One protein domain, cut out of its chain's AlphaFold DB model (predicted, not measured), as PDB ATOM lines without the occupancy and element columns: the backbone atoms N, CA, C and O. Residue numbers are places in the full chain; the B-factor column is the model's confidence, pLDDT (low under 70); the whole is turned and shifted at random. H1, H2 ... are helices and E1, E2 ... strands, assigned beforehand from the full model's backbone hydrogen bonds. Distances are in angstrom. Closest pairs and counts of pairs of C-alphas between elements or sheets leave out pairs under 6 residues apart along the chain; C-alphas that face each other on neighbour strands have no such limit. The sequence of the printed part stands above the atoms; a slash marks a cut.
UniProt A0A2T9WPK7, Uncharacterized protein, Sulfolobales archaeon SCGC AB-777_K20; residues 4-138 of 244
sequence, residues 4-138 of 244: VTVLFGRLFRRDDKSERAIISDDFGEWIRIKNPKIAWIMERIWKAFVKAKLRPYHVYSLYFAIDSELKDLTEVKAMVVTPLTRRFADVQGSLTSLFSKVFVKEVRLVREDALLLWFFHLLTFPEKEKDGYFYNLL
ATOM      1  N   VAL A   4     -40.355   7.650   0.954       37.19
ATOM      2  CA  VAL A   4     -40.465   7.454   2.401       37.19
ATOM      3  C   VAL A   4     -41.941   7.287   2.774       37.19
ATOM      4  O   VAL A   4     -42.337   6.221   3.229       37.19
ATOM      5  N   THR A   5     -42.797   8.271   2.496       34.88
ATOM      6  CA  THR A   5     -44.229   8.236   2.838       34.88
ATOM      7  C   THR A   5     -44.983   7.075   2.177       34.88
ATOM      8  O   THR A   5     -45.889   6.518   2.791       34.88
ATOM      9  N   VAL A   6     -44.605   6.669   0.960       43.44
ATOM     10  CA  VAL A   6     -45.228   5.532   0.254       43.44
ATOM     11  C   VAL A   6     -44.829   4.186   0.875       43.44
ATOM     12  O   VAL A   6     -45.696   3.333   1.071       43.44
ATOM     13  N   LEU A   7     -43.555   4.011   1.245       38.91
ATOM     14  CA  LEU A   7     -43.066   2.844   1.994       38.91
ATOM     15  C   LEU A   7     -43.716   2.772   3.388       38.91
ATOM     16  O   LEU A   7     -44.226   1.725   3.782       38.91
ATOM     17  N   PHE A   8     -43.818   3.904   4.094       40.53
ATOM     18  CA  PHE A   8     -44.503   3.992   5.391       40.53
ATOM     19  C   PHE A   8     -46.015   3.740   5.293       40.53
ATOM     20  O   PHE A   8     -46.596   3.148   6.191       40.53
ATOM     21  N   GLY A   9     -46.682   4.124   4.205       38.16
ATOM     22  CA  GLY A   9     -48.104   3.820   4.021       38.16
ATOM     23  C   GLY A   9     -48.398   2.326   3.821       38.16
ATOM     24  O   GLY A   9     -49.484   1.867   4.177       38.16
ATOM     25  N   ARG A  10     -47.443   1.563   3.268       40.72
ATOM     26  CA  ARG A  10     -47.587   0.121   2.992       40.72
ATOM     27  C   ARG A  10     -47.139  -0.767   4.152       40.72
ATOM     28  O   ARG A  10     -47.833  -1.733   4.449       40.72
ATOM     29  N   LEU A  11     -46.066  -0.396   4.853       42.47
ATOM     30  CA  LEU A  11     -45.567  -1.105   6.042       42.47
ATOM     31  C   LEU A  11     -46.545  -1.065   7.235       42.47
ATOM     32  O   LEU A  11     -46.422  -1.866   8.154       42.47
ATOM     33  N   PHE A  12     -47.511  -0.135   7.240       46.09
ATOM     34  CA  PHE A  12     -48.319   0.200   8.419       46.09
ATOM     35  C   PHE A  12     -49.834   0.180   8.194       46.09
ATOM     36  O   PHE A  12     -50.569   0.929   8.847       46.09
ATOM     37  N   ARG A  13     -50.360  -0.702   7.336       39.38
ATOM     38  CA  ARG A  13     -51.790  -1.016   7.452       39.38
ATOM     39  C   ARG A  13     -52.018  -1.862   8.701       39.38
ATOM     40  O   ARG A  13     -51.973  -3.086   8.672       39.38
ATOM     41  N   ARG A  14     -52.309  -1.170   9.807       40.22
ATOM     42  CA  ARG A  14     -53.147  -1.706  10.880       40.22
ATOM     43  C   ARG A  14     -54.489  -2.071  10.247       40.22
ATOM     44  O   ARG A  14     -55.375  -1.231  10.112       40.22
ATOM     45  N   ASP A  15     -54.617  -3.314   9.801       39.97
ATOM     46  CA  ASP A  15     -55.918  -3.912   9.532       39.97
ATOM     47  C   ASP A  15     -56.580  -4.162  10.896       39.97
ATOM     48  O   ASP A  15     -56.633  -5.284  11.396       39.97
ATOM     49  N   ASP A  16     -57.094  -3.094  11.515       40.75
ATOM     50  CA  ASP A  16     -57.800  -3.110  12.810       40.75
ATOM     51  C   ASP A  16     -59.134  -3.895  12.758       40.75
ATOM     52  O   ASP A  16     -59.948  -3.826  13.675       40.75
ATOM     53  N   LYS A  17     -59.389  -4.657  11.685       40.09
ATOM     54  CA  LYS A  17     -60.628  -5.416  11.470       40.09
ATOM     55  C   LYS A  17     -60.442  -6.830  10.927       40.09
ATOM     56  O   LYS A  17     -61.440  -7.473  10.623       40.09
ATOM     57  N   SER A  18     -59.214  -7.334  10.796       44.19
ATOM     58  CA  SER A  18     -59.015  -8.702  10.309       44.19
ATOM     59  C   SER A  18     -58.383  -9.591  11.380       44.19
ATOM     60  O   SER A  18     -57.252  -9.386  11.814       44.19
ATOM     61  N   GLU A  19     -59.114 -10.629  11.785       55.16
ATOM     62  CA  GLU A  19     -58.635 -11.791  12.548       55.16
ATOM     63  C   GLU A  19     -57.638 -12.642  11.737       55.16
ATOM     64  O   GLU A  19     -57.564 -13.860  11.887       55.16
ATOM     65  N   ARG A  20     -56.881 -12.043  10.811       61.28
ATOM     66  CA  ARG A  20     -55.983 -12.797   9.946       61.28
ATOM     67  C   ARG A  20     -54.829 -13.333  10.781       61.28
ATOM     68  O   ARG A  20     -54.046 -12.580  11.360       61.28
ATOM     69  N   ALA A  21     -54.740 -14.659  10.829       81.06
ATOM     70  CA  ALA A  21     -53.641 -15.372  11.464       81.06
ATOM     71  C   ALA A  21     -52.305 -15.121  10.746       81.06
ATOM     72  O   ALA A  21     -51.262 -15.253  11.375       81.06
ATOM     73  N   ILE A  22     -52.334 -14.742   9.463       86.06
ATOM     74  CA  ILE A  22     -51.150 -14.477   8.637       86.06
ATOM     75  C   ILE A  22     -51.224 -13.058   8.062       86.06
ATOM     76  O   ILE A  22     -52.263 -12.648   7.540       86.06
ATOM     77  N   ILE A  23     -50.119 -12.319   8.153       86.62
ATOM     78  CA  ILE A  23     -49.939 -10.966   7.612       86.62
ATOM     79  C   ILE A  23     -48.696 -10.961   6.724       86.62
ATOM     80  O   ILE A  23     -47.688 -11.547   7.100       86.62
ATOM     81  N   SER A  24     -48.740 -10.272   5.586       87.31
ATOM     82  CA  SER A  24     -47.585 -10.132   4.693       87.31
ATOM     83  C   SER A  24     -47.223  -8.657   4.520       87.31
ATOM     84  O   SER A  24     -48.103  -7.829   4.284       87.31
ATOM     85  N   ASP A  25     -45.935  -8.337   4.617       89.25
ATOM     86  CA  ASP A  25     -45.377  -6.996   4.412       89.25
ATOM     87  C   ASP A  25     -44.133  -7.030   3.495       89.25
ATOM     88  O   ASP A  25     -43.903  -7.995   2.748       89.25
ATOM     89  N   ASP A  26     -43.354  -5.944   3.490       89.56
ATOM     90  CA  ASP A  26     -42.137  -5.833   2.679       89.56
ATOM     91  C   ASP A  26     -41.001  -6.739   3.182       89.56
ATOM     92  O   ASP A  26     -40.109  -7.080   2.404       89.56
ATOM     93  N   PHE A  27     -41.033  -7.153   4.453       91.19
ATOM     94  CA  PHE A  27     -40.024  -8.013   5.066       91.19
ATOM     95  C   PHE A  27     -40.399  -9.492   5.017       91.19
ATOM     96  O   PHE A  27     -39.512 -10.332   5.058       91.19
ATOM     97  N   GLY A  28     -41.669  -9.854   4.866       91.00
ATOM     98  CA  GLY A  28     -42.024 -11.256   4.675       91.00
ATOM     99  C   GLY A  28     -43.472 -11.568   4.979       91.00
ATOM    100  O   GLY A  28     -44.352 -10.717   4.882       91.00
ATOM    101  N   GLU A  29     -43.699 -12.827   5.322       90.25
ATOM    102  CA  GLU A  29     -44.979 -13.340   5.792       90.25
ATOM    103  C   GLU A  29     -44.856 -13.711   7.266       90.25
ATOM    104  O   GLU A  29     -43.853 -14.278   7.702       90.25
ATOM    105  N   TRP A  30     -45.878 -13.379   8.041       91.25
ATOM    106  CA  TRP A  30     -45.832 -13.386   9.491       91.25
ATOM    107  C   TRP A  30     -47.066 -14.064  10.052       91.25
ATOM    108  O   TRP A  30     -48.189 -13.668   9.746       91.25
ATOM    109  N   ILE A  31     -46.866 -15.046  10.922       91.06
ATOM    110  CA  ILE A  31     -47.942 -15.685  11.667       91.06
ATOM    111  C   ILE A  31     -48.124 -15.002  13.024       91.06
ATOM    112  O   ILE A  31     -47.172 -14.758  13.768       91.06
ATOM    113  N   ARG A  32     -49.371 -14.681  13.356       88.81
ATOM    114  CA  ARG A  32     -49.766 -14.096  14.634       88.81
ATOM    115  C   ARG A  32     -49.922 -15.203  15.675       88.81
ATOM    116  O   ARG A  32     -50.801 -16.050  15.551       88.81
ATOM    117  N   ILE A  33     -49.117 -15.166  16.735       88.81
ATOM    118  CA  ILE A  33     -49.108 -16.184  17.795       88.81
ATOM    119  C   ILE A  33     -49.477 -15.546  19.136       88.81
ATOM    120  O   ILE A  33     -48.995 -14.463  19.479       88.81
ATOM    121  N   LYS A  34     -50.330 -16.228  19.912       88.94
ATOM    122  CA  LYS A  34     -50.629 -15.860  21.302       88.94
ATOM    123  C   LYS A  34     -49.725 -16.648  22.246       88.94
ATOM    124  O   LYS A  34     -49.972 -17.821  22.505       88.94
ATOM    125  N   ASN A  35     -48.685 -16.004  22.767       91.12
ATOM    126  CA  ASN A  35     -47.865 -16.548  23.849       91.12
ATOM    127  C   ASN A  35     -47.472 -15.406  24.803       91.12
ATOM    128  O   ASN A  35     -46.681 -14.546  24.403       91.12
ATOM    129  N   PRO A  36     -47.997 -15.376  26.043       91.31
ATOM    130  CA  PRO A  36     -47.783 -14.249  26.948       91.31
ATOM    131  C   PRO A  36     -46.325 -14.001  27.345       91.31
ATOM    132  O   PRO A  36     -45.935 -12.857  27.586       91.31
ATOM    133  N   LYS A  37     -45.508 -15.059  27.397       91.69
ATOM    134  CA  LYS A  37     -44.084 -14.975  27.743       91.69
ATOM    135  C   LYS A  37     -43.283 -14.350  26.606       91.69
ATOM    136  O   LYS A  37     -42.528 -13.404  26.825       91.69
ATOM    137  N   ILE A  38     -43.511 -14.808  25.375       93.44
ATOM    138  CA  ILE A  38     -42.846 -14.237  24.196       93.44
ATOM    139  C   ILE A  38     -43.313 -12.799  23.957       93.44
ATOM    140  O   ILE A  38     -42.489 -11.917  23.726       93.44
ATOM    141  N   ALA A  39     -44.612 -12.518  24.101       93.94
ATOM    142  CA  ALA A  39     -45.146 -11.163  23.977       93.94
ATOM    143  C   ALA A  39     -44.485 -10.178  24.961       93.94
ATOM    144  O   ALA A  39     -44.213  -9.029  24.600       93.94
ATOM    145  N   TRP A  40     -44.176 -10.626  26.183       94.56
ATOM    146  CA  TRP A  40     -43.414  -9.832  27.145       94.56
ATOM    147  C   TRP A  40     -41.978  -9.564  26.673       94.56
ATOM    148  O   TRP A  40     -41.537  -8.414  26.702       94.56
ATOM    149  N   ILE A  41     -41.266 -10.582  26.174       95.31
ATOM    150  CA  ILE A  41     -39.894 -10.430  25.652       95.31
ATOM    151  C   ILE A  41     -39.866  -9.420  24.497       95.31
ATOM    152  O   ILE A  41     -39.061  -8.488  24.504       95.31
ATOM    153  N   MET A  42     -40.787  -9.545  23.540       95.31
ATOM    154  CA  MET A  42     -40.875  -8.641  22.390       95.31
ATOM    155  C   MET A  42     -41.165  -7.193  22.811       95.31
ATOM    156  O   MET A  42     -40.596  -6.252  22.254       95.31
ATOM    157  N   GLU A  43     -41.987  -6.993  23.846       94.81
ATOM    158  CA  GLU A  43     -42.210  -5.667  24.428       94.81
ATOM    159  C   GLU A  43     -40.938  -5.097  25.075       94.81
ATOM    160  O   GLU A  43     -40.661  -3.901  24.956       94.81
ATOM    161  N   ARG A  44     -40.148  -5.926  25.763       95.06
ATOM    162  CA  ARG A  44     -38.880  -5.488  26.362       95.06
ATOM    163  C   ARG A  44     -37.866  -5.077  25.307       95.06
ATOM    164  O   ARG A  44     -37.242  -4.030  25.475       95.06
ATOM    165  N   ILE A  45     -37.770  -5.821  24.204       95.31
ATOM    166  CA  ILE A  45     -36.943  -5.439  23.053       95.31
ATOM    167  C   ILE A  45     -37.405  -4.079  22.515       95.31
ATOM    168  O   ILE A  45     -36.599  -3.157  22.423       95.31
ATOM    169  N   TRP A  46     -38.706  -3.895  22.266       95.00
ATOM    170  CA  TRP A  46     -39.252  -2.597  21.846       95.00
ATOM    171  C   TRP A  46     -38.865  -1.460  22.807       95.00
ATOM    172  O   TRP A  46     -38.357  -0.416  22.391       95.00
ATOM    173  N   LYS A  47     -39.068  -1.661  24.115       95.25
ATOM    174  CA  LYS A  47     -38.742  -0.674  25.156       95.25
ATOM    175  C   LYS A  47     -37.246  -0.360  25.213       95.25
ATOM    176  O   LYS A  47     -36.902   0.790  25.475       95.25
ATOM    177  N   ALA A  48     -36.369  -1.327  24.941       94.25
ATOM    178  CA  ALA A  48     -34.925  -1.102  24.893       94.25
ATOM    179  C   ALA A  48     -34.549  -0.111  23.790       94.25
ATOM    180  O   ALA A  48     -33.785   0.820  24.034       94.25
ATOM    181  N   PHE A  49     -35.158  -0.240  22.610       93.06
ATOM    182  CA  PHE A  49     -34.957   0.702  21.510       93.06
ATOM    183  C   PHE A  49     -35.457   2.106  21.845       93.06
ATOM    184  O   PHE A  49     -34.744   3.086  21.627       93.06
ATOM    185  N   VAL A  50     -36.649   2.208  22.438       93.38
ATOM    186  CA  VAL A  50     -37.192   3.498  22.887       93.38
ATOM    187  C   VAL A  50     -36.285   4.138  23.946       93.38
ATOM    188  O   VAL A  50     -35.986   5.329  23.857       93.38
ATOM    189  N   LYS A  51     -35.782   3.353  24.911       93.31
ATOM    190  CA  LYS A  51     -34.830   3.806  25.941       93.31
ATOM    191  C   LYS A  51     -33.511   4.288  25.331       93.31
ATOM    192  O   LYS A  51     -33.000   5.329  25.738       93.31
ATOM    193  N   ALA A  52     -33.031   3.607  24.291       90.50
ATOM    194  CA  ALA A  52     -31.874   4.010  23.494       90.50
ATOM    195  C   ALA A  52     -32.141   5.232  22.584       90.50
ATOM    196  O   ALA A  52     -31.290   5.608  21.779       90.50
ATOM    197  N   LYS A  53     -33.314   5.878  22.707       90.50
ATOM    198  CA  LYS A  53     -33.764   7.030  21.906       90.50
ATOM    199  C   LYS A  53     -33.860   6.725  20.407       90.50
ATOM    200  O   LYS A  53     -33.767   7.637  19.580       90.50
ATOM    201  N   LEU A  54     -34.068   5.458  20.062       90.56
ATOM    202  CA  LEU A  54     -34.422   5.015  18.722       90.56
ATOM    203  C   LEU A  54     -35.946   4.938  18.597       90.56
ATOM    204  O   LEU A  54     -36.661   4.716  19.573       90.56
ATOM    205  N   ARG A  55     -36.450   5.136  17.379       89.31
ATOM    206  CA  ARG A  55     -37.872   4.984  17.059       89.31
ATOM    207  C   ARG A  55     -38.051   3.672  16.297       89.31
ATOM    208  O   ARG A  55     -37.863   3.683  15.082       89.31
ATOM    209  N   PRO A  56     -38.326   2.546  16.980       90.75
ATOM    210  CA  PRO A  56     -38.606   1.300  16.287       90.75
ATOM    211  C   PRO A  56     -39.899   1.449  15.487       90.75
ATOM    212  O   PRO A  56     -40.903   1.955  15.983       90.75
ATOM    213  N   TYR A  57     -39.847   1.027  14.233       88.88
ATOM    214  CA  TYR A  57     -41.006   0.876  13.368       88.88
ATOM    215  C   TYR A  57     -41.750  -0.402  13.717       88.88
ATOM    216  O   TYR A  57     -42.949  -0.368  13.984       88.88
ATOM    217  N   HIS A  58     -41.014  -1.510  13.802       87.88
ATOM    218  CA  HIS A  58     -41.554  -2.783  14.243       87.88
ATOM    219  C   HIS A  58     -40.473  -3.676  14.868       87.88
ATOM    220  O   HIS A  58     -39.277  -3.435  14.688       87.88
ATOM    221  N   VAL A  59     -40.915  -4.683  15.626       92.50
ATOM    222  CA  VAL A  59     -40.087  -5.726  16.244       92.50
ATOM    223  C   VAL A  59     -40.716  -7.057  15.841       92.50
ATOM    224  O   VAL A  59     -41.829  -7.373  16.261       92.50
ATOM    225  N   TYR A  60     -39.997  -7.814  15.029       92.69
ATOM    226  CA  TYR A  60     -40.417  -9.095  14.483       92.69
ATOM    227  C   TYR A  60     -39.736 -10.236  15.231       92.69
ATOM    228  O   TYR A  60     -38.531 -10.174  15.484       92.69
ATOM    229  N   SER A  61     -40.491 -11.285  15.560       95.06
ATOM    230  CA  SER A  61     -39.904 -12.544  16.019       95.06
ATOM    231  C   SER A  61     -39.493 -13.336  14.787       95.06
ATOM    232  O   SER A  61     -40.318 -13.643  13.933       95.06
ATOM    233  N   LEU A  62     -38.209 -13.641  14.671       95.00
ATOM    234  CA  LEU A  62     -37.689 -14.456  13.582       95.00
ATOM    235  C   LEU A  62     -37.705 -15.931  13.940       95.00
ATOM    236  O   LEU A  62     -37.930 -16.745  13.063       95.00
ATOM    237  N   TYR A  63     -37.472 -16.254  15.211       94.31
ATOM    238  CA  TYR A  63     -37.534 -17.597  15.771       94.31
ATOM    239  C   TYR A  63     -37.664 -17.493  17.289       94.31
ATOM    240  O   TYR A  63     -37.101 -16.579  17.898       94.31
ATOM    241  N   PHE A  64     -38.357 -18.447  17.903       93.50
ATOM    242  CA  PHE A  64     -38.314 -18.632  19.344       93.50
ATOM    243  C   PHE A  64     -38.363 -20.116  19.702       93.50
ATOM    244  O   PHE A  64     -39.008 -20.904  19.012       93.50
ATOM    245  N   ALA A  65     -37.733 -20.463  20.816       92.44
ATOM    246  CA  ALA A  65     -37.898 -21.748  21.477       92.44
ATOM    247  C   ALA A  65     -37.884 -21.563  22.988       92.44
ATOM    248  O   ALA A  65     -37.257 -20.644  23.513       92.44
ATOM    249  N   ILE A  66     -38.603 -22.441  23.676       90.69
ATOM    250  CA  ILE A  66     -38.622 -22.510  25.132       90.69
ATOM    251  C   ILE A  66     -37.953 -23.829  25.489       90.69
ATOM    252  O   ILE A  66     -38.396 -24.882  25.032       90.69
ATOM    253  N   ASP A  67     -36.877 -23.751  26.259       86.50
ATOM    254  CA  ASP A  67     -36.135 -24.915  26.720       86.50
ATOM    255  C   ASP A  67     -37.022 -25.766  27.643       86.50
ATOM    256  O   ASP A  67     -37.680 -25.255  28.558       86.50
ATOM    257  N   SER A  68     -37.080 -27.068  27.366       76.00
ATOM    258  CA  SER A  68     -37.897 -28.018  28.122       76.00
ATOM    259  C   SER A  68     -37.264 -28.443  29.446       76.00
ATOM    260  O   SER A  68     -37.986 -28.850  30.354       76.00
ATOM    261  N   GLU A  69     -35.936 -28.372  29.562       82.12
ATOM    262  CA  GLU A  69     -35.179 -28.798  30.742       82.12
ATOM    263  C   GLU A  69     -34.917 -27.615  31.680       82.12
ATOM    264  O   GLU A  69     -35.154 -27.690  32.889       82.12
ATOM    265  N   LEU A  70     -34.495 -26.480  31.121       81.50
ATOM    266  CA  LEU A  70     -34.333 -25.228  31.847       81.50
ATOM    267  C   LEU A  70     -35.632 -24.435  31.790       81.50
ATOM    268  O   LEU A  70     -35.828 -23.594  30.915       81.50
ATOM    269  N   LYS A  71     -36.510 -24.696  32.767       76.31
ATOM    270  CA  LYS A  71     -37.832 -24.067  32.874       76.31
ATOM    271  C   LYS A  71     -37.765 -22.562  32.584       76.31
ATOM    272  O   LYS A  71     -37.128 -21.799  33.308       76.31
ATOM    273  N   ASP A  72     -38.478 -22.168  31.533       79.50
ATOM    274  CA  ASP A  72     -38.653 -20.794  31.055       79.50
ATOM    275  C   ASP A  72     -37.422 -20.128  30.415       79.50
ATOM    276  O   ASP A  72     -37.518 -18.969  30.005       79.50
ATOM    277  N   LEU A  73     -36.298 -20.829  30.233       91.88
ATOM    278  CA  LEU A  73     -35.238 -20.318  29.370       91.88
ATOM    279  C   LEU A  73     -35.785 -20.221  27.946       91.88
ATOM    280  O   LEU A  73     -36.164 -21.212  27.330       91.88
ATOM    281  N   THR A  74     -35.849 -19.001  27.432       93.75
ATOM    282  CA  THR A  74     -36.392 -18.725  26.109       93.75
ATOM    283  C   THR A  74     -35.283 -18.224  25.204       93.75
ATOM    284  O   THR A  74     -34.643 -17.208  25.486       93.75
ATOM    285  N   GLU A  75     -35.087 -18.917  24.092       94.50
ATOM    286  CA  GLU A  75     -34.291 -18.440  22.976       94.50
ATOM    287  C   GLU A  75     -35.171 -17.617  22.043       94.50
ATOM    288  O   GLU A  75     -36.246 -18.062  21.648       94.50
ATOM    289  N   VAL A  76     -34.721 -16.415  21.690       94.81
ATOM    290  CA  VAL A  76     -35.413 -15.543  20.740       94.81
ATOM    291  C   VAL A  76     -34.411 -14.994  19.742       94.81
ATOM    292  O   VAL A  76     -33.399 -14.397  20.113       94.81
ATOM    293  N   LYS A  77     -34.728 -15.150  18.461       95.38
ATOM    294  CA  LYS A  77     -34.121 -14.386  17.381       95.38
ATOM    295  C   LYS A  77     -35.110 -13.317  16.941       95.38
ATOM    296  O   LYS A  77     -36.252 -13.643  16.628       95.38
ATOM    297  N   ALA A  78     -34.701 -12.057  16.921       94.81
ATOM    298  CA  ALA A  78     -35.588 -10.940  16.610       94.81
ATOM    299  C   ALA A  78     -34.954  -9.964  15.623       94.81
ATOM    300  O   ALA A  78     -33.738  -9.779  15.619       94.81
ATOM    301  N   MET A  79     -35.798  -9.303  14.831       94.88
ATOM    302  CA  MET A  79     -35.417  -8.198  13.956       94.88
ATOM    303  C   MET A  79     -36.159  -6.932  14.372       94.88
ATOM    304  O   MET A  79     -37.379  -6.945  14.526       94.88
ATOM    305  N   VAL A  80     -35.442  -5.823  14.518       94.31
ATOM    306  CA  VAL A  80     -36.018  -4.504  14.791       94.31
ATOM    307  C   VAL A  80     -35.676  -3.563  13.656       94.31
ATOM    308  O   VAL A  80     -34.509  -3.371  13.320       94.31
ATOM    309  N   VAL A  81     -36.702  -2.947  13.084       92.94
ATOM    310  CA  VAL A  81     -36.548  -1.992  11.985       92.94
ATOM    311  C   VAL A  81     -36.623  -0.586  12.555       92.94
ATOM    312  O   VAL A  81     -37.550  -0.253  13.293       92.94
ATOM    313  N   THR A  82     -35.652   0.252  12.220       91.75
ATOM    314  CA  THR A  82     -35.583   1.656  12.651       91.75
ATOM    315  C   THR A  82     -35.253   2.555  11.458       91.75
ATOM    316  O   THR A  82     -34.676   2.074  10.479       91.75
ATOM    317  N   PRO A  83     -35.578   3.861  11.502       90.06
ATOM    318  CA  PRO A  83     -35.022   4.801  10.540       90.06
ATOM    319  C   PRO A  83     -33.504   4.851  10.658       90.06
ATOM    320  O   PRO A  83     -32.952   4.760  11.760       90.06
ATOM    321  N   LEU A  84     -32.839   5.109   9.534       84.88
ATOM    322  CA  LEU A  84     -31.435   5.479   9.542       84.88
ATOM    323  C   LEU A  84     -31.222   6.693  10.452       84.88
ATOM    324  O   LEU A  84     -31.789   7.766  10.252       84.88
ATOM    325  N   THR A  85     -30.381   6.510  11.463       80.38
ATOM    326  CA  THR A  85     -29.999   7.555  12.409       80.38
ATOM    327  C   THR A  85     -28.491   7.750  12.379       80.38
ATOM    328  O   THR A  85     -27.732   6.811  12.159       80.38
ATOM    329  N   ARG A  86     -28.047   8.986  12.618       63.12
ATOM    330  CA  ARG A  86     -26.624   9.317  12.791       63.12
ATOM    331  C   ARG A  86     -26.140   9.108  14.228       63.12
ATOM    332  O   ARG A  86     -24.970   9.327  14.516       63.12
ATOM    333  N   ARG A  87     -27.042   8.757  15.150       66.88
ATOM    334  CA  ARG A  87     -26.716   8.590  16.569       66.88
ATOM    335  C   ARG A  87     -26.192   7.185  16.822       66.88
ATOM    336  O   ARG A  87     -26.863   6.215  16.482       66.88
ATOM    337  N   PHE A  88     -25.045   7.101  17.486       64.56
ATOM    338  CA  PHE A  88     -24.605   5.865  18.116       64.56
ATOM    339  C   PHE A  88     -25.529   5.590  19.309       64.56
ATOM    340  O   PHE A  88     -25.681   6.445  20.183       64.56
ATOM    341  N   ALA A  89     -26.218   4.452  19.301       76.25
ATOM    342  CA  ALA A  89     -27.194   4.089  20.319       76.25
ATOM    343  C   ALA A  89     -26.734   2.818  21.032       76.25
ATOM    344  O   ALA A  89     -26.517   1.793  20.388       76.25
ATOM    345  N   ASP A  90     -26.616   2.880  22.359       82.88
ATOM    346  CA  ASP A  90     -26.312   1.710  23.182       82.88
ATOM    347  C   ASP A  90     -27.581   0.877  23.420       82.88
ATOM    348  O   ASP A  90     -28.250   0.938  24.460       82.88
ATOM    349  N   VAL A  91     -27.963   0.131  22.384       85.06
ATOM    350  CA  VAL A  91     -29.114  -0.773  22.429       85.06
ATOM    351  C   VAL A  91     -28.822  -1.973  23.327       85.06
ATOM    352  O   VAL A  91     -29.711  -2.414  24.054       85.06
ATOM    353  N   GLN A  92     -27.584  -2.476  23.330       84.00
ATOM    354  CA  GLN A  92     -27.200  -3.633  24.135       84.00
ATOM    355  C   GLN A  92     -27.273  -3.322  25.634       84.00
ATOM    356  O   GLN A  92     -27.919  -4.071  26.364       84.00
ATOM    357  N   GLY A  93     -26.714  -2.194  26.087       85.62
ATOM    358  CA  GLY A  93     -26.852  -1.735  27.471       85.62
ATOM    359  C   GLY A  93     -28.306  -1.439  27.850       85.62
ATOM    360  O   GLY A  93     -28.759  -1.731  28.959       85.62
ATOM    361  N   SER A  94     -29.102  -0.929  26.903       89.19
ATOM    362  CA  SER A  94     -30.539  -0.731  27.120       89.19
ATOM    363  C   SER A  94     -31.290  -2.056  27.299       89.19
ATOM    364  O   SER A  94     -32.140  -2.140  28.186       89.19
ATOM    365  N   LEU A  95     -30.961  -3.093  26.520       86.25
ATOM    366  CA  LEU A  95     -31.514  -4.444  26.663       86.25
ATOM    367  C   LEU A  95     -31.137  -5.047  28.019       86.25
ATOM    368  O   LEU A  95     -32.031  -5.404  28.785       86.25
ATOM    369  N   THR A  96     -29.849  -5.097  28.361       87.50
ATOM    370  CA  THR A  96     -29.383  -5.689  29.629       87.50
ATOM    371  C   THR A  96     -29.940  -4.971  30.854       87.50
ATOM    372  O   THR A  96     -30.162  -5.597  31.879       87.50
ATOM    373  N   SER A  97     -30.247  -3.675  30.754       89.88
ATOM    374  CA  SER A  97     -30.887  -2.932  31.846       89.88
ATOM    375  C   SER A  97     -32.390  -3.202  32.023       89.88
ATOM    376  O   SER A  97     -32.970  -2.780  33.024       89.88
ATOM    377  N   LEU A  98     -33.056  -3.809  31.034       88.56
ATOM    378  CA  LEU A  98     -34.504  -4.060  31.043       88.56
ATOM    379  C   LEU A  98     -34.876  -5.515  31.329       88.56
ATOM    380  O   LEU A  98     -36.028  -5.765  31.693       88.56
ATOM    381  N   PHE A  99     -33.927  -6.431  31.162       86.81
ATOM    382  CA  PHE A  99     -34.033  -7.826  31.566       86.81
ATOM    383  C   PHE A  99     -33.162  -8.053  32.802       86.81
ATOM    384  O   PHE A  99     -31.994  -7.687  32.807       86.81
ATOM    385  N   SER A 100     -33.693  -8.704  33.833       83.56
ATOM    386  CA  SER A 100     -32.908  -9.138  34.997       83.56
ATOM    387  C   SER A 100     -31.848 -10.174  34.620       83.56
ATOM    388  O   SER A 100     -30.758 -10.181  35.189       83.56
ATOM    389  N   LYS A 101     -32.172 -11.051  33.661       87.50
ATOM    390  CA  LYS A 101     -31.302 -12.110  33.145       87.50
ATOM    391  C   LYS A 101     -31.490 -12.256  31.638       87.50
ATOM    392  O   LYS A 101     -32.426 -12.918  31.189       87.50
ATOM    393  N   VAL A 102     -30.580 -11.660  30.873       90.81
ATOM    394  CA  VAL A 102     -30.491 -11.825  29.418       90.81
ATOM    395  C   VAL A 102     -29.050 -12.092  29.010       90.81
ATOM    396  O   VAL A 102     -28.128 -11.415  29.461       90.81
ATOM    397  N   PHE A 103     -28.870 -13.059  28.121       90.50
ATOM    398  CA  PHE A 103     -27.618 -13.312  27.430       90.50
ATOM    399  C   PHE A 103     -27.804 -12.941  25.967       90.50
ATOM    400  O   PHE A 103     -28.662 -13.486  25.273       90.50
ATOM    401  N   VAL A 104     -27.002 -11.993  25.503       89.38
ATOM    402  CA  VAL A 104     -26.990 -11.572  24.106       89.38
ATOM    403  C   VAL A 104     -25.934 -12.412  23.397       89.38
ATOM    404  O   VAL A 104     -24.745 -12.159  23.566       89.38
ATOM    405  N   LYS A 105     -26.363 -13.440  22.656       88.81
ATOM    406  CA  LYS A 105     -25.458 -14.292  21.869       88.81
ATOM    407  C   LYS A 105     -24.878 -13.517  20.691       88.81
ATOM    408  O   LYS A 105     -23.684 -13.600  20.429       88.81
ATOM    409  N   GLU A 106     -25.721 -12.755  19.999       87.56
ATOM    410  CA  GLU A 106     -25.323 -12.021  18.803       87.56
ATOM    411  C   GLU A 106     -26.175 -10.765  18.608       87.56
ATOM    412  O   GLU A 106     -27.385 -10.767  18.861       87.56
ATOM    413  N   VAL A 107     -25.531  -9.696  18.135       88.12
ATOM    414  CA  VAL A 107     -26.190  -8.490  17.629       88.12
ATOM    415  C   VAL A 107     -25.596  -8.170  16.272       88.12
ATOM    416  O   VAL A 107     -24.377  -8.049  16.144       88.12
ATOM    417  N   ARG A 108     -26.449  -7.982  15.267       88.81
ATOM    418  CA  ARG A 108     -26.026  -7.468  13.962       88.81
ATOM    419  C   ARG A 108     -26.800  -6.222  13.604       88.81
ATOM    420  O   ARG A 108     -27.982  -6.098  13.910       88.81
ATOM    421  N   LEU A 109     -26.118  -5.317  12.923       89.56
ATOM    422  CA  LEU A 109     -26.715  -4.122  12.361       89.56
ATOM    423  C   LEU A 109     -26.475  -4.133  10.860       89.56
ATOM    424  O   LEU A 109     -25.331  -4.087  10.411       89.56
ATOM    425  N   VAL A 110     -27.558  -4.172  10.094       89.19
ATOM    426  CA  VAL A 110     -27.516  -4.055   8.641       89.19
ATOM    427  C   VAL A 110     -28.169  -2.744   8.243       89.19
ATOM    428  O   VAL A 110     -29.260  -2.398   8.700       89.19
ATOM    429  N   ARG A 111     -27.480  -1.993   7.388       88.19
ATOM    430  CA  ARG A 111     -28.026  -0.796   6.761       88.19
ATOM    431  C   ARG A 111     -28.554  -1.167   5.384       88.19
ATOM    432  O   ARG A 111     -27.790  -1.674   4.569       88.19
ATOM    433  N   GLU A 112     -29.815  -0.840   5.134       85.88
ATOM    434  CA  GLU A 112     -30.441  -0.948   3.818       85.88
ATOM    435  C   GLU A 112     -31.151   0.373   3.514       85.88
ATOM    436  O   GLU A 112     -32.076   0.763   4.226       85.88
ATOM    437  N   ASP A 113     -30.695   1.086   2.485       83.88
ATOM    438  CA  ASP A 113     -31.212   2.399   2.089       83.88
ATOM    439  C   ASP A 113     -31.370   3.381   3.277       83.88
ATOM    440  O   ASP A 113     -30.383   3.834   3.875       83.88
ATOM    441  N   ALA A 114     -32.618   3.727   3.610       87.06
ATOM    442  CA  ALA A 114     -33.008   4.641   4.685       87.06
ATOM    443  C   ALA A 114     -33.374   3.923   5.998       87.06
ATOM    444  O   ALA A 114     -33.906   4.551   6.919       87.06
ATOM    445  N   LEU A 115     -33.100   2.622   6.096       89.56
ATOM    446  CA  LEU A 115     -33.442   1.768   7.226       89.56
ATOM    447  C   LEU A 115     -32.188   1.209   7.903       89.56
ATOM    448  O   LEU A 115     -31.147   0.966   7.287       89.56
ATOM    449  N   LEU A 116     -32.322   0.978   9.204       91.12
ATOM    450  CA  LEU A 116     -31.403   0.181  10.001       91.12
ATOM    451  C   LEU A 116     -32.159  -1.030  10.536       91.12
ATOM    452  O   LEU A 116     -33.158  -0.881  11.250       91.12
ATOM    453  N   LEU A 117     -31.662  -2.206  10.172       92.50
ATOM    454  CA  LEU A 117     -32.171  -3.512  10.560       92.50
ATOM    455  C   LEU A 117     -31.262  -4.061  11.652       92.50
ATOM    456  O   LEU A 117     -30.082  -4.331  11.426       92.50
ATOM    457  N   TRP A 118     -31.810  -4.185  12.850       92.88
ATOM    458  CA  TRP A 118     -31.104  -4.709  14.005       92.88
ATOM    459  C   TRP A 118     -31.539  -6.142  14.241       92.88
ATOM    460  O   TRP A 118     -32.724  -6.390  14.453       92.88
ATOM    461  N   PHE A 119     -30.592  -7.063  14.250       92.75
ATOM    462  CA  PHE A 119     -30.843  -8.464  14.537       92.75
ATOM    463  C   PHE A 119     -30.291  -8.824  15.903       92.75
ATOM    464  O   PHE A 119     -29.185  -8.416  16.254       92.75
ATOM    465  N   PHE A 120     -31.062  -9.599  16.654       91.06
ATOM    466  CA  PHE A 120     -30.707 -10.048  17.990       91.06
ATOM    467  C   PHE A 120     -30.880 -11.544  18.093       91.06
ATOM    468  O   PHE A 120     -31.925 -12.066  17.718       91.06
ATOM    469  N   HIS A 121     -29.899 -12.202  18.695       93.12
ATOM    470  CA  HIS A 121     -30.030 -13.555  19.207       93.12
ATOM    471  C   HIS A 121     -29.881 -13.511  20.725       93.12
ATOM    472  O   HIS A 121     -28.810 -13.207  21.251       93.12
ATOM    473  N   LEU A 122     -30.981 -13.762  21.428       93.19
ATOM    474  CA  LEU A 122     -31.097 -13.618  22.873       93.19
ATOM    475  C   LEU A 122     -31.442 -14.956  23.519       93.19
ATOM    476  O   LEU A 122     -32.254 -15.714  22.993       93.19
ATOM    477  N   LEU A 123     -30.886 -15.192  24.702       93.88
ATOM    478  CA  LEU A 123     -31.422 -16.128  25.683       93.88
ATOM    479  C   LEU A 123     -31.905 -15.328  26.890       93.88
ATOM    480  O   LEU A 123     -31.156 -14.517  27.431       93.88
ATOM    481  N   THR A 124     -33.140 -15.535  27.327       93.62
ATOM    482  CA  THR A 124     -33.710 -14.782  28.450       93.62
ATOM    483  C   THR A 124     -34.732 -15.604  29.212       93.62
ATOM    484  O   THR A 124     -35.373 -16.487  28.652       93.62
ATOM    485  N   PHE A 125     -34.932 -15.253  30.479       91.25
ATOM    486  CA  PHE A 125     -36.062 -15.740  31.264       91.25
ATOM    487  C   PHE A 125     -37.178 -14.685  31.240       91.25
ATOM    488  O   PHE A 125     -36.919 -13.528  31.586       91.25
ATOM    489  N   PRO A 126     -38.403 -15.019  30.805       89.81
ATOM    490  CA  PRO A 126     -39.539 -14.122  30.905       89.81
ATOM    491  C   PRO A 126     -39.909 -13.948  32.384       89.81
ATOM    492  O   PRO A 126     -40.211 -14.910  33.082       89.81
ATOM    493  N   GLU A 127     -39.886 -12.711  32.872       89.00
ATOM    494  CA  GLU A 127     -40.175 -12.409  34.286       89.00
ATOM    495  C   GLU A 127     -41.663 -12.226  34.560       89.00
ATOM    496  O   GLU A 127     -42.122 -12.318  35.698       89.00
ATOM    497  N   LYS A 128     -42.407 -11.855  33.519       91.19
ATOM    498  CA  LYS A 128     -43.839 -11.601  33.583       91.19
ATOM    499  C   LYS A 128     -44.492 -12.137  32.329       91.19
ATOM    500  O   LYS A 128     -43.869 -12.256  31.276       91.19
ATOM    501  N   GLU A 129     -45.780 -12.383  32.452       91.25
ATOM    502  CA  GLU A 129     -46.648 -12.621  31.317       91.25
ATOM    503  C   GLU A 129     -47.266 -11.300  30.870       91.25
ATOM    504  O   GLU A 129     -47.557 -10.412  31.677       91.25
ATOM    505  N   LYS A 130     -47.450 -11.159  29.561       90.88
ATOM    506  CA  LYS A 130     -48.166 -10.037  28.971       90.88
ATOM    507  C   LYS A 130     -49.230 -10.579  28.035       90.88
ATOM    508  O   LYS A 130     -48.892 -11.240  27.059       90.88
ATOM    509  N   ASP A 131     -50.497 -10.263  28.293       88.38
ATOM    510  CA  ASP A 131     -51.537 -10.574  27.316       88.38
ATOM    511  C   ASP A 131     -51.279  -9.795  26.022       88.38
ATOM    512  O   ASP A 131     -50.943  -8.604  26.025       88.38
ATOM    513  N   GLY A 132     -51.359 -10.505  24.906       86.25
ATOM    514  CA  GLY A 132     -50.996  -9.968  23.614       86.25
ATOM    515  C   GLY A 132     -50.582 -11.038  22.622       86.25
ATOM    516  O   GLY A 132     -50.470 -12.226  22.925       86.25
ATOM    517  N   TYR A 133     -50.359 -10.565  21.406       87.75
ATOM    518  CA  TYR A 133     -49.883 -11.364  20.295       87.75
ATOM    519  C   TYR A 133     -48.552 -10.803  19.824       87.75
ATOM    520  O   TYR A 133     -48.268  -9.617  19.998       87.75
ATOM    521  N   PHE A 134     -47.767 -11.656  19.189       89.12
ATOM    522  CA  PHE A 134     -46.576 -11.255  18.460       89.12
ATOM    523  C   PHE A 134     -46.598 -11.884  17.068       89.12
ATOM    524  O   PHE A 134     -47.355 -12.825  16.807       89.12
ATOM    525  N   TYR A 135     -45.781 -11.333  16.180       90.56
ATOM    526  CA  TYR A 135     -45.642 -11.787  14.805       90.56
ATOM    527  C   TYR A 135     -44.354 -12.586  14.679       90.56
ATOM    528  O   TYR A 135     -43.272 -12.050  14.929       90.56
ATOM    529  N   ASN A 136     -44.490 -13.865  14.335       92.88
ATOM    530  CA  ASN A 136     -43.366 -14.741  14.047       92.88
ATOM    531  C   ASN A 136     -43.212 -14.936  12.543       92.88
ATOM    532  O   ASN A 136     -44.214 -15.044  11.841       92.88
ATOM    533  N   LEU A 137     -41.977 -15.015  12.059       93.12
ATOM    534  CA  LEU A 137     -41.697 -15.300  10.658       93.12
ATOM    535  C   LEU A 137     -42.359 -16.621  10.247       93.12
ATOM    536  O   LEU A 137     -42.202 -17.648  10.914       93.12
ATOM    537  N   LEU A 138     -43.106 -16.578   9.148       89.88
ATOM    538  CA  LEU A 138     -43.519 -17.761   8.416       89.88
ATOM    539  C   LEU A 138     -42.404 -18.083   7.423       89.88
ATOM    540  O   LEU A 138     -42.190 -17.357   6.449       89.88
TER     541      LEU A 138
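This is residues 4 to 138 of the 244 residues of an uncharacterized protein of Sulfolobales archaeon SCGC AB-777_K20 (UniProt A0A2T9WPK7). A twisted sheet of four strands has helices H2 and H3 over one face, and a smaller sheet of three strands packs on its E3 edge through E7. H1 lies off at a far corner, joined by a poorly predicted link. The printed part has 135 residues, with three named helices and seven named strands in the order H1 E1 E2 H2 E3 E4 H3 E5 E6 E7; the class is mixed, helices and strands. Both sheets, E3 E4 E6 E5 and E1 E2 E7, are antiparallel. The whole is compact, with a radius of gyration of the C-alphas of 14.9 A, and flat, spanning 46 by 39 by 20 A.

H1, residues 4 to 11, begins at C-alpha 4 (-40.465, 7.454, 2.401). E1 is residues 22 to 24 and E2 residues 29 to 33. H2, residues 36 to 51, is 22.2 A long and begins at C-alpha 36 (-47.783, -14.249, 26.948). E3, residues 58 to 66, is 22.7 A long and bends by 61 degrees at residue 63. E4, residues 74 to 83, is 28.2 A long. H3 is residues 91 to 96. E5, residues 102 to 112, is 27.8 A long and bends by 64 degrees at residue 105. E6, residues 115 to 124, is 26.9 A long. E7, residues 134 to 137, ends at C-alpha 137 (-41.697, -15.300, 10.658).

E3 and E4 form a hairpin, with N 60 and O 79 at 2.8 A. E4 and E6 are antiparallel neighbours, with N 78 and O 120 at 2.9 A. E5 and E6 form a hairpin, with N 108 and O 119 at 2.9 A. E4, H3 and E5 make a split strand-helix-strand unit, two strands running the same way with E6 between them; its crossover is right-handed. H2 and H3 are on the same face of this sheet, which gives two layers, helices over a sheet. The closest C-alphas of H2 and E3 are those of Trp 46 and Val 59, 6.5 A apart. H3 has a height over the sheet of 8.8 A and lies only just over E6, with 3 of its 6 C-alphas there. With residues 44 to 51 alone, H2 touches H3, closest at the C-alphas of Ala 48 and Ser 94, 4.9 A. E1 and E2 form a hairpin, with N 30 and O 23 at 2.7 A. E2 and E7 are antiparallel neighbours, with N 31 and O 136 at 2.8 A. The closest C-alphas of E3 and E7, those of Ser 61 and Asn 136, are 4.5 A apart. H1 is on neither sheet. In H1, H2 and H3 every O i to N i+4 pair is within hydrogen-bond range.

The two C-alphas farthest apart, those of Thr 5 and Glu 69, are 47.2 A apart. The printed part has no cut and no long link. Its mean pLDDT is 83.3; residues 4 to 20 and 86 to 88 are under 70.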